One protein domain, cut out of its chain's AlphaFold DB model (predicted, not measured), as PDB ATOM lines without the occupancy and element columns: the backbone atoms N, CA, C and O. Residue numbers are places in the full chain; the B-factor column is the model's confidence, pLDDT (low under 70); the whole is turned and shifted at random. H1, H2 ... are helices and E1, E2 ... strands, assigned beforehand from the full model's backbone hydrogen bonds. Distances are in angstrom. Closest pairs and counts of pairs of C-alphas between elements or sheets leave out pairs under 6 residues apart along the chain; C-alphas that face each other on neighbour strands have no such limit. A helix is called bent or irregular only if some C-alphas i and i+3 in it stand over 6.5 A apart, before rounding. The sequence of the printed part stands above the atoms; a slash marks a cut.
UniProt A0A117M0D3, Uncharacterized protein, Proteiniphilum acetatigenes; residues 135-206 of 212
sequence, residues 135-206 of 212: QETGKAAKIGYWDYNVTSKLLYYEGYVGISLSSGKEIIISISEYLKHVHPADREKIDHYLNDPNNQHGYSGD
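AT A GLANCE: This is residues 135 to 206 of the 212 residues of an uncharacterized protein of Proteiniphilum acetatigenes (UniProt A0A117M0D3). A twisted sheet of four strands has two helices, H2 and H3, rising side by side at one end of its strands, while the short helix H1 sits at the other end of the sheet. A long loop, residues 160 to 170, joins E2 to E3, leaving E2 at the end of the sheet where H1 sits. The printed part has 72 residues, with three named helices and four named strands in the order H1, E1, E2, E3, H2, H3, E4. The sheet runs E3, E2, E1, E4, antiparallel throughout, and the class is mixed, helices and strands. The whole is compact, with a radius of gyration of the C-alphas of 12.2 A and spans of 33 by 23 by 18 A.

IN THESE COORDINATES: H1, residues 135 to 140, begins at C-alpha 135 at (-79.272, 72.460, -35.209). E1, residues 143 to 149, is 20.4 A long, and E2, residues 154 to 159, is 16.8 A. E3 is residues 171 to 174, 10.1 A long, and H2 follows directly as residues 175 to 181, 10.3 A. H3, residues 184 to 194, is 16.1 A long and begins at C-alpha 184 at (-65.618, 89.564, -11.129); it is irregular, with C-alphas 185 and 188 7.4 A apart. E4, residues 201 to 205, is 13.6 A long and ends at C-alpha 205 at (-80.703, 77.856, -22.850).

HOW THE PARTS SIT: The sheet is twisted, its C-alphas lying up to 4.0 A off its best plane. E1, E2 and E3 form a meander, each strand the antiparallel neighbour of the one before, and E1 with E2 and E2 with E3 are hairpins. N 147 and O 156 are 3.0 A apart between E1 and E2, and N 155 and O 173 are 2.8 A apart between E2 and E3. The edge strand E4 pairs with E1 through N 144 and O 204, 2.9 A apart. H1 only grazes the sheet with residues 135 to 139; its closest C-alphas to E2 are those of Gly 138 and Gly 159, 6.9 A apart. H2 stands up from the sheet at 47 degrees, and its closest C-alphas to E2 are those of Leu 155 and Ile 175, 5.9 A apart. H3 is only just on the sheet, with 5 pairs of C-alphas within 10 A, and only grazes it with Leu 194. H2 and H3 are close but not clearly touching, the closest C-alphas being those of Leu 179 and Arg 187, 6.2 A apart, and run opposite ways at a shallow tilt of 31 degrees. H1 is apart from H2 and from H3. Every O i to N i+4 pair is within hydrogen-bond range in H1, against 5 of 7 in H3 and 1 of 3 in H2, where 3 of 4 O i to N i+3 pairs are within range.

THE WHOLE: The C-alphas of Glu 136 and Glu 188 are the two farthest apart, at 34.3 A. The printed part has no cut. The link from E2 to E3, 11 residues, is long. The mean pLDDT of the printed part is 79.2, and residues 161 to 169 and 205 to 206 are under 70.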
ATOM      1  N   GLN A 135     -80.190  71.322 -35.211       83.31
ATOM      2  CA  GLN A 135     -79.272  72.460 -35.209       83.31
ATOM      3  C   GLN A 135     -80.015  73.794 -35.305       83.31
ATOM      4  O   GLN A 135     -79.793  74.669 -34.473       83.31
ATOM      5  N   GLU A 136     -80.950  73.940 -36.247       85.06
ATOM      6  CA  GLU A 136     -81.742  75.171 -36.375       85.06
ATOM      7  C   GLU A 136     -82.618  75.426 -35.139       85.06
ATOM      8  O   GLU A 136     -82.718  76.559 -34.669       85.06
ATOM      9  N   THR A 137     -83.192  74.373 -34.544       84.81
ATOM     10  CA  THR A 137     -83.955  74.491 -33.289       84.81
ATOM     11  C   THR A 137     -83.050  74.925 -32.136       84.81
ATOM     12  O   THR A 137     -83.388  75.863 -31.415       84.81
ATOM     13  N   GLY A 138     -81.885  74.290 -31.980       79.19
ATOM     14  CA  GLY A 138     -80.896  74.659 -30.969       79.19
ATOM     15  C   GLY A 138     -80.392  76.090 -31.156       79.19
ATOM     16  O   GLY A 138     -80.208  76.805 -30.178       79.19
ATOM     17  N   LYS A 139     -80.238  76.543 -32.401       81.19
ATOM     18  CA  LYS A 139     -79.839  77.912 -32.735       81.19
ATOM     19  C   LYS A 139     -80.912  78.932 -32.382       81.19
ATOM     20  O   LYS A 139     -80.602  79.936 -31.749       81.19
ATOM     21  N   ALA A 140     -82.164  78.674 -32.753       82.19
ATOM     22  CA  ALA A 140     -83.284  79.566 -32.461       82.19
ATOM     23  C   ALA A 140     -83.568  79.666 -30.955       82.19
ATOM     24  O   ALA A 140     -83.786  80.759 -30.441       82.19
ATOM     25  N   ALA A 141     -83.508  78.537 -30.244       80.50
ATOM     26  CA  ALA A 141     -83.688  78.483 -28.796       80.50
ATOM     27  C   ALA A 141     -82.429  78.888 -28.010       80.50
ATOM     28  O   ALA A 141     -82.468  78.899 -26.781       80.50
ATOM     29  N   LYS A 142     -81.317  79.178 -28.708       81.44
ATOM     30  CA  LYS A 142     -79.993  79.412 -28.124       81.44
ATOM     31  C   LYS A 142     -79.711  78.372 -27.041       81.44
ATOM     32  O   LYS A 142     -79.611  78.696 -25.865       81.44
ATOM     33  N   ILE A 143     -79.691  77.104 -27.427       79.94
ATOM     34  CA  ILE A 143     -79.389  75.978 -26.545       79.94
ATOM     35  C   ILE A 143     -77.956  75.544 -26.798       79.94
ATOM     36  O   ILE A 143     -77.487  75.517 -27.938       79.94
ATOM     37  N   GLY A 144     -77.267  75.164 -25.732       79.62
ATOM     38  CA  GLY A 144     -75.942  74.586 -25.818       79.62
ATOM     39  C   GLY A 144     -75.607  73.774 -24.590       79.62
ATOM     40  O   GLY A 144     -76.134  73.981 -23.495       79.62
ATOM     41  N   TYR A 145     -74.750  72.806 -24.831       82.00
ATOM     42  CA  TYR A 145     -74.222  71.868 -23.877       82.00
ATOM     43  C   TYR A 145     -72.861  72.353 -23.395       82.00
ATOM     44  O   TYR A 145     -72.074  72.913 -24.163       82.00
ATOM     45  N   TRP A 146     -72.582  72.126 -22.122       85.81
ATOM     46  CA  TRP A 146     -71.252  72.318 -21.580       85.81
ATOM     47  C   TRP A 146     -70.874  71.146 -20.688       85.81
ATOM     48  O   TRP A 146     -71.722  70.549 -20.022       85.81
ATOM     49  N   ASP A 147     -69.584  70.844 -20.688       86.62
ATOM     50  CA  ASP A 147     -68.975  69.799 -19.877       86.62
ATOM     51  C   ASP A 147     -67.684  70.339 -19.274       86.62
ATOM     52  O   ASP A 147     -66.915  71.036 -19.934       86.62
ATOM     53  N   TYR A 148     -67.454  70.065 -18.004       86.75
ATOM     54  CA  TYR A 148     -66.308  70.533 -17.262       86.75
ATOM     55  C   TYR A 148     -65.584  69.361 -16.620       86.75
ATOM     56  O   TYR A 148     -66.068  68.711 -15.694       86.75
ATOM     57  N   ASN A 149     -64.347  69.156 -17.058       86.44
ATOM     58  CA  ASN A 149     -63.486  68.149 -16.478       86.44
ATOM     59  C   ASN A 149     -62.689  68.743 -15.310       86.44
ATOM     60  O   ASN A 149     -61.764  69.538 -15.497       86.44
ATOM     61  N   VAL A 150     -63.010  68.311 -14.090       83.94
ATOM     62  CA  VAL A 150     -62.377  68.810 -12.856       83.94
ATOM     63  C   VAL A 150     -60.880  68.476 -12.787       83.94
ATOM     64  O   VAL A 150     -60.110  69.247 -12.208       83.94
ATOM     65  N   THR A 151     -60.450  67.367 -13.398       85.69
ATOM     66  CA  THR A 151     -59.054  66.901 -13.392       85.69
ATOM     67  C   THR A 151     -58.191  67.704 -14.359       85.69
ATOM     68  O   THR A 151     -57.137  68.204 -13.974       85.69
ATOM     69  N   SER A 152     -58.622  67.839 -15.617       88.75
ATOM     70  CA  SER A 152     -57.874  68.577 -16.643       88.75
ATOM     71  C   SER A 152     -58.120  70.085 -16.596       88.75
ATOM     72  O   SER A 152     -57.376  70.839 -17.221       88.75
ATOM     73  N   LYS A 153     -59.140  70.532 -15.849       88.31
ATOM     74  CA  LYS A 153     -59.584  71.930 -15.753       88.31
ATOM     75  C   LYS A 153     -60.011  72.521 -17.106       88.31
ATOM     76  O   LYS A 153     -59.948  73.741 -17.297       88.31
ATOM     77  N   LEU A 154     -60.463  71.665 -18.022       88.44
ATOM     78  CA  LEU A 154     -60.979  72.044 -19.336       88.44
ATOM     79  C   LEU A 154     -62.505  72.119 -19.316       88.44
ATOM     80  O   LEU A 154     -63.171  71.215 -18.813       88.44
ATOM     81  N   LEU A 155     -63.025  73.206 -19.874       85.44
ATOM     82  CA  LEU A 155     -64.431  73.437 -20.151       85.44
ATOM     83  C   LEU A 155     -64.668  73.233 -21.650       85.44
ATOM     84  O   LEU A 155     -64.051  73.894 -22.490       85.44
ATOM     85  N   TYR A 156     -65.577  72.323 -21.951       84.50
ATOM     86  CA  TYR A 156     -66.092  72.016 -23.270       84.50
ATOM     87  C   TYR A 156     -67.427  72.723 -23.438       84.50
ATOM     88  O   TYR A 156     -68.251  72.742 -22.521       84.50
ATOM     89  N   TYR A 157     -67.634  73.311 -24.606       81.25
ATOM     90  CA  TYR A 157     -68.853  74.022 -24.938       81.25
ATOM     91  C   TYR A 157     -69.273  73.704 -26.367       81.25
ATOM     92  O   TYR A 157     -68.485  73.870 -27.296       81.25
ATOM     93  N   GLU A 158     -70.524  73.306 -26.555       79.06
ATOM     94  CA  GLU A 158     -71.099  73.000 -27.863       79.06
ATOM     95  C   GLU A 158     -72.511  73.591 -27.964       79.06
ATOM     96  O   GLU A 158     -73.281  73.559 -27.010       79.06
ATOM     97  N   GLY A 159     -72.878  74.142 -29.120       76.00
ATOM     98  CA  GLY A 159     -74.196  74.738 -29.352       76.00
ATOM     99  C   GLY A 159     -74.183  76.265 -29.372       76.00
ATOM    100  O   GLY A 159     -73.154  76.901 -29.580       76.00
ATOM    101  N   TYR A 160     -75.351  76.880 -29.210       75.00
ATOM    102  CA  TYR A 160     -75.599  78.269 -29.613       75.00
ATOM    103  C   TYR A 160     -75.799  79.211 -28.421       75.00
ATOM    104  O   TYR A 160     -76.724  80.019 -28.403       75.00
ATOM    105  N   VAL A 161     -74.921  79.106 -27.420       68.06
ATOM    106  CA  VAL A 161     -74.937  79.919 -26.188       68.06
ATOM    107  C   VAL A 161     -73.532  80.338 -25.766       68.06
ATOM    108  O   VAL A 161     -72.533  79.875 -26.320       68.06
ATOM    109  N   GLY A 162     -73.440  81.285 -24.829       65.56
ATOM    110  CA  GLY A 162     -72.171  81.718 -24.241       65.56
ATOM    111  C   GLY A 162     -71.118  82.131 -25.278       65.56
ATOM    112  O   GLY A 162     -71.379  82.942 -26.163       65.56
ATOM    113  N   ILE A 163     -69.911  81.573 -25.162       62.41
ATOM    114  CA  ILE A 163     -68.767  81.896 -26.035       62.41
ATOM    115  C   ILE A 163     -68.904  81.221 -27.419       62.41
ATOM    116  O   ILE A 163     -68.388  81.742 -28.410       62.41
ATOM    117  N   SER A 164     -69.660  80.117 -27.526       58.66
ATOM    118  CA  SER A 164     -69.894  79.410 -28.801       58.66
ATOM    119  C   SER A 164     -71.008  80.019 -29.662       58.66
ATOM    120  O   SER A 164     -71.081  79.764 -30.863       58.66
ATOM    121  N   LEU A 165     -71.793  80.947 -29.107       59.22
ATOM    122  CA  LEU A 165     -72.888  81.668 -29.774       59.22
ATOM    123  C   LEU A 165     -72.488  82.287 -31.133       59.22
ATOM    124  O   LEU A 165     -73.316  82.414 -32.031       59.22
ATOM    125  N   SER A 166     -71.205  82.624 -31.305       59.00
ATOM    126  CA  SER A 166     -70.635  83.205 -32.530       59.00
ATOM    127  C   SER A 166     -70.329  82.206 -33.658       59.00
ATOM    128  O   SER A 166     -70.224  82.624 -34.810       59.00
ATOM    129  N   SER A 167     -70.172  80.909 -33.366       61.84
ATOM    130  CA  SER A 167     -69.729  79.916 -34.363       61.84
ATOM    131  C   SER A 167     -70.506  78.598 -34.358       61.84
ATOM    132  O   SER A 167     -70.435  77.875 -35.352       61.84
ATOM    133  N   GLY A 168     -71.238  78.279 -33.283       62.78
ATOM    134  CA  GLY A 168     -71.944  77.003 -33.106       62.78
ATOM    135  C   GLY A 168     -71.020  75.782 -33.100       62.78
ATOM    136  O   GLY A 168     -71.494  74.658 -33.244       62.78
ATOM    137  N   LYS A 169     -69.703  75.993 -33.000       69.88
ATOM    138  CA  LYS A 169     -68.687  74.940 -33.000       69.88
ATOM    139  C   LYS A 169     -68.345  74.523 -31.582       69.88
ATOM    140  O   LYS A 169     -68.520  75.285 -30.632       69.88
ATOM    141  N   GLU A 170     -67.789  73.327 -31.470       78.00
ATOM    142  CA  GLU A 170     -67.141  72.895 -30.243       78.00
ATOM    143  C   GLU A 170     -66.002  73.864 -29.887       78.00
ATOM    144  O   GLU A 170     -65.132  74.176 -30.708       78.00
ATOM    145  N   ILE A 171     -66.038  74.362 -28.656       81.81
ATOM    146  CA  ILE A 171     -65.009  75.205 -28.060       81.81
ATOM    147  C   ILE A 171     -64.478  74.483 -26.832       81.81
ATOM    148  O   ILE A 171     -65.242  74.081 -25.957       81.81
ATOM    149  N   ILE A 172     -63.156  74.373 -26.754       86.81
ATOM    150  CA  ILE A 172     -62.451  73.823 -25.600       86.81
ATOM    151  C   ILE A 172     -61.572  74.934 -25.040       86.81
ATOM    152  O   ILE A 172     -60.685  75.437 -25.731       86.81
ATOM    153  N   ILE A 173     -61.821  75.331 -23.796       86.75
ATOM    154  CA  ILE A 173     -61.075  76.392 -23.110       86.75
ATOM    155  C   ILE A 173     -60.750  75.970 -21.684       86.75
ATOM    156  O   ILE A 173     -61.463  75.178 -21.075       86.75
ATOM    157  N   SER A 174     -59.673  76.503 -21.112       88.25
ATOM    158  CA  SER A 174     -59.429  76.308 -19.685       88.25
ATOM    159  C   SER A 174     -60.449  77.096 -18.862       88.25
ATOM    160  O   SER A 174     -60.883  78.184 -19.252       88.25
ATOM    161  N   ILE A 175     -60.773  76.595 -17.669       83.38
ATOM    162  CA  ILE A 175     -61.640  77.325 -16.732       83.38
ATOM    163  C   ILE A 175     -61.088  78.716 -16.388       83.38
ATOM    164  O   ILE A 175     -61.839  79.677 -16.247       83.38
ATOM    165  N   SER A 176     -59.762  78.853 -16.324       85.06
ATOM    166  CA  SER A 176     -59.093  80.131 -16.077       85.06
ATOM    167  C   SER A 176     -59.315  81.151 -17.195       85.06
ATOM    168  O   SER A 176     -59.443  82.338 -16.904       85.06
ATOM    169  N   GLU A 177     -59.377  80.711 -18.454       84.38
ATOM    170  CA  GLU A 177     -59.679  81.576 -19.597       84.38
ATOM    171  C   GLU A 177     -61.161  81.959 -19.601       84.38
ATOM    172  O   GLU A 177     -61.494  83.134 -19.729       84.38
ATOM    173  N   TYR A 178     -62.049  80.992 -19.346       83.12
ATOM    174  CA  TYR A 178     -63.488  81.231 -19.224       83.12
ATOM    175  C   TYR A 178     -63.818  82.293 -18.162       83.12
ATOM    176  O   TYR A 178     -64.548  83.247 -18.437       83.12
ATOM    177  N   LEU A 179     -63.223  82.194 -16.966       82.75
ATOM    178  CA  LEU A 179     -63.461  83.135 -15.865       82.75
ATOM    179  C   LEU A 179     -63.051  84.585 -16.189       82.75
ATOM    180  O   LEU A 179     -63.559  85.509 -15.550       82.75
ATOM    181  N   LYS A 180     -62.191  84.827 -17.192       84.81
ATOM    182  CA  LYS A 180     -61.872  86.194 -17.658       84.81
ATOM    183  C   LYS A 180     -63.079  86.880 -18.296       84.81
ATOM    184  O   LYS A 180     -63.201  88.097 -18.179       84.81
ATOM    185  N   HIS A 181     -63.971  86.106 -18.915       77.81
ATOM    186  CA  HIS A 181     -65.214  86.587 -19.521       77.81
ATOM    187  C   HIS A 181     -66.370  86.706 -18.513       77.81
ATOM    188  O   HIS A 181     -67.373  87.352 -18.804       77.81
ATOM    189  N   VAL A 182     -66.225  86.120 -17.319       81.38
ATOM    190  CA  VAL A 182     -67.197  86.203 -16.222       81.38
ATOM    191  C   VAL A 182     -66.974  87.479 -15.408       81.38
ATOM    192  O   VAL A 182     -65.834  87.851 -15.085       81.38
ATOM    193  N   HIS A 183     -68.071  88.138 -15.030       82.44
ATOM    194  CA  HIS A 183     -68.047  89.313 -14.166       82.44
ATOM    195  C   HIS A 183     -67.342  89.004 -12.823       82.44
ATOM    196  O   HIS A 183     -67.631  87.970 -12.218       82.44
ATOM    197  N   PRO A 184     -66.437  89.868 -12.309       85.25
ATOM    198  CA  PRO A 184     -65.618  89.564 -11.129       85.25
ATOM    199  C   PRO A 184     -66.398  89.097  -9.895       85.25
ATOM    200  O   PRO A 184     -65.913  88.233  -9.170       85.25
ATOM    201  N   ALA A 185     -67.609  89.623  -9.688       88.00
ATOM    202  CA  ALA A 185     -68.463  89.284  -8.546       88.00
ATOM    203  C   ALA A 185     -69.009  87.839  -8.561       88.00
ATOM    204  O   ALA A 185     -69.417  87.340  -7.513       88.00
ATOM    205  N   ASP A 186     -69.006  87.168  -9.718       83.12
ATOM    206  CA  ASP A 186     -69.594  85.831  -9.885       83.12
ATOM    207  C   ASP A 186     -68.539  84.721 -10.010       83.12
ATOM    208  O   ASP A 186     -68.870  83.538  -9.947       83.12
ATOM    209  N   ARG A 187     -67.253  85.080 -10.131       83.81
ATOM    210  CA  ARG A 187     -66.158  84.125 -10.385       83.81
ATOM    211  C   ARG A 187     -66.007  83.074  -9.290       83.81
ATOM    212  O   ARG A 187     -65.927  81.895  -9.609       83.81
ATOM    213  N   GLU A 188     -66.002  83.485  -8.019       84.31
ATOM    214  CA  GLU A 188     -65.857  82.550  -6.891       84.31
ATOM    215  C   GLU A 188     -67.041  81.582  -6.788       84.31
ATOM    216  O   GLU A 188     -66.856  80.399  -6.513       84.31
ATOM    217  N   LYS A 189     -68.261  82.059  -7.065       84.62
ATOM    218  CA  LYS A 189     -69.466  81.217  -7.047       84.62
ATOM    219  C   LYS A 189     -69.432  80.168  -8.154       84.62
ATOM    220  O   LYS A 189     -69.770  79.017  -7.903       84.62
ATOM    221  N   ILE A 190     -69.023  80.564  -9.360       82.19
ATOM    222  CA  ILE A 190     -68.926  79.661 -10.511       82.19
ATOM    223  C   ILE A 190     -67.812  78.630 -10.310       82.19
ATOM    224  O   ILE A 190     -68.037  77.450 -10.566       82.19
ATOM    225  N   ASP A 191     -66.644  79.039  -9.809       81.19
ATOM    226  CA  ASP A 191     -65.550  78.104  -9.518       81.19
ATOM    227  C   ASP A 191     -65.957  77.079  -8.450       81.19
ATOM    228  O   ASP A 191     -65.742  75.879  -8.621       81.19
ATOM    229  N   HIS A 192     -66.629  77.515  -7.381       83.94
ATOM    230  CA  HIS A 192     -67.141  76.595  -6.367       83.94
ATOM    231  C   HIS A 192     -68.188  75.624  -6.935       83.94
ATOM    232  O   HIS A 192     -68.106  74.424  -6.682       83.94
ATOM    233  N   TYR A 193     -69.132  76.126  -7.737       83.94
ATOM    234  CA  TYR A 193     -70.185  75.319  -8.359       83.94
ATOM    235  C   TYR A 193     -69.623  74.222  -9.272       83.94
ATOM    236  O   TYR A 193     -70.057  73.078  -9.174       83.94
ATOM    237  N   LEU A 194     -68.643  74.548 -10.120       81.88
ATOM    238  CA  LEU A 194     -68.053  73.618 -11.094       81.88
ATOM    239  C   LEU A 194     -67.119  72.575 -10.464       81.88
ATOM    240  O   LEU A 194     -66.895  71.515 -11.043       81.88
ATOM    241  N   ASN A 195     -66.560  72.858  -9.286       82.00
ATOM    242  CA  ASN A 195     -65.746  71.888  -8.551       82.00
ATOM    243  C   ASN A 195     -66.594  70.839  -7.798       82.00
ATOM    244  O   ASN A 195     -66.026  69.874  -7.281       82.00
ATOM    245  N   ASP A 196     -67.925  70.983  -7.753       81.94
ATOM    246  CA  ASP A 196     -68.832  69.938  -7.269       81.94
ATOM    247  C   ASP A 196     -68.939  68.809  -8.317       81.94
ATOM    248  O   ASP A 196     -69.302  69.070  -9.470       81.94
ATOM    249  N   PRO A 197     -68.667  67.543  -7.950       77.25
ATOM    250  CA  PRO A 197     -68.784  66.410  -8.862       77.25
ATOM    251  C   PRO A 197     -70.156  66.247  -9.522       77.25
ATOM    252  O   PRO A 197     -70.237  65.668 -10.602       77.25
ATOM    253  N   ASN A 198     -71.223  66.756  -8.903       79.94
ATOM    254  CA  ASN A 198     -72.578  66.671  -9.444       79.94
ATOM    255  C   ASN A 198     -72.872  67.724 -10.524       79.94
ATOM    256  O   ASN A 198     -73.901  67.638 -11.189       79.94
ATOM    257  N   ASN A 199     -71.976  68.697 -10.721       80.06
ATOM    258  CA  ASN A 199     -72.178  69.856 -11.595       80.06
ATOM    259  C   ASN A 199     -71.147  69.911 -12.736       80.06
ATOM    260  O   ASN A 199     -70.762  70.987 -13.188       80.06
ATOM    261  N   GLN A 200     -70.674  68.752 -13.197       75.50
ATOM    262  CA  GLN A 200     -69.647  68.658 -14.241       75.50
ATOM    263  C   GLN A 200     -70.203  68.782 -15.662       75.50
ATOM    264  O   GLN A 200     -69.434  68.855 -16.606       75.50
ATOM    265  N   HIS A 201     -71.520  68.816 -15.840       79.81
ATOM    266  CA  HIS A 201     -72.141  68.935 -17.153       79.81
ATOM    267  C   HIS A 201     -73.551  69.503 -17.050       79.81
ATOM    268  O   HIS A 201     -74.214  69.379 -16.017       79.81
ATOM    269  N   GLY A 202     -74.032  70.118 -18.126       74.50
ATOM    270  CA  GLY A 202     -75.381  70.660 -18.155       74.50
ATOM    271  C   GLY A 202     -75.782  71.249 -19.498       74.50
ATOM    272  O   GLY A 202     -74.979  71.416 -20.413       74.50
ATOM    273  N   TYR A 203     -77.063  71.593 -19.592       70.38
ATOM    274  CA  TYR A 203     -77.611  72.349 -20.711       70.38
ATOM    275  C   TYR A 203     -77.819  73.801 -20.287       70.38
ATOM    276  O   TYR A 203     -78.272  74.087 -19.179       70.38
ATOM    277  N   SER A 204     -77.501  74.721 -21.185       70.12
ATOM    278  CA  SER A 204     -77.784  76.148 -21.061       70.12
ATOM    279  C   SER A 204     -78.713  76.566 -22.195       70.12
ATOM    280  O   SER A 204     -78.542  76.111 -23.325       70.12
ATOM    281  N   GLY A 205     -79.719  77.379 -21.886       61.94
ATOM    282  CA  GLY A 205     -80.703  77.856 -22.850       61.94
ATOM    283  C   GLY A 205     -81.248  79.225 -22.456       61.94
ATOM    284  O   GLY A 205     -81.449  79.471 -21.264       61.94
ATOM    285  N   ASP A 206     -81.523  80.089 -23.435       51.12
ATOM    286  CA  ASP A 206     -82.417  81.234 -23.227       51.12
ATOM    287  C   ASP A 206     -83.852  80.680 -23.204       51.12
ATOM    288  O   ASP A 206     -84.514  80.570 -24.235       51.12
TER     289      ASP A 206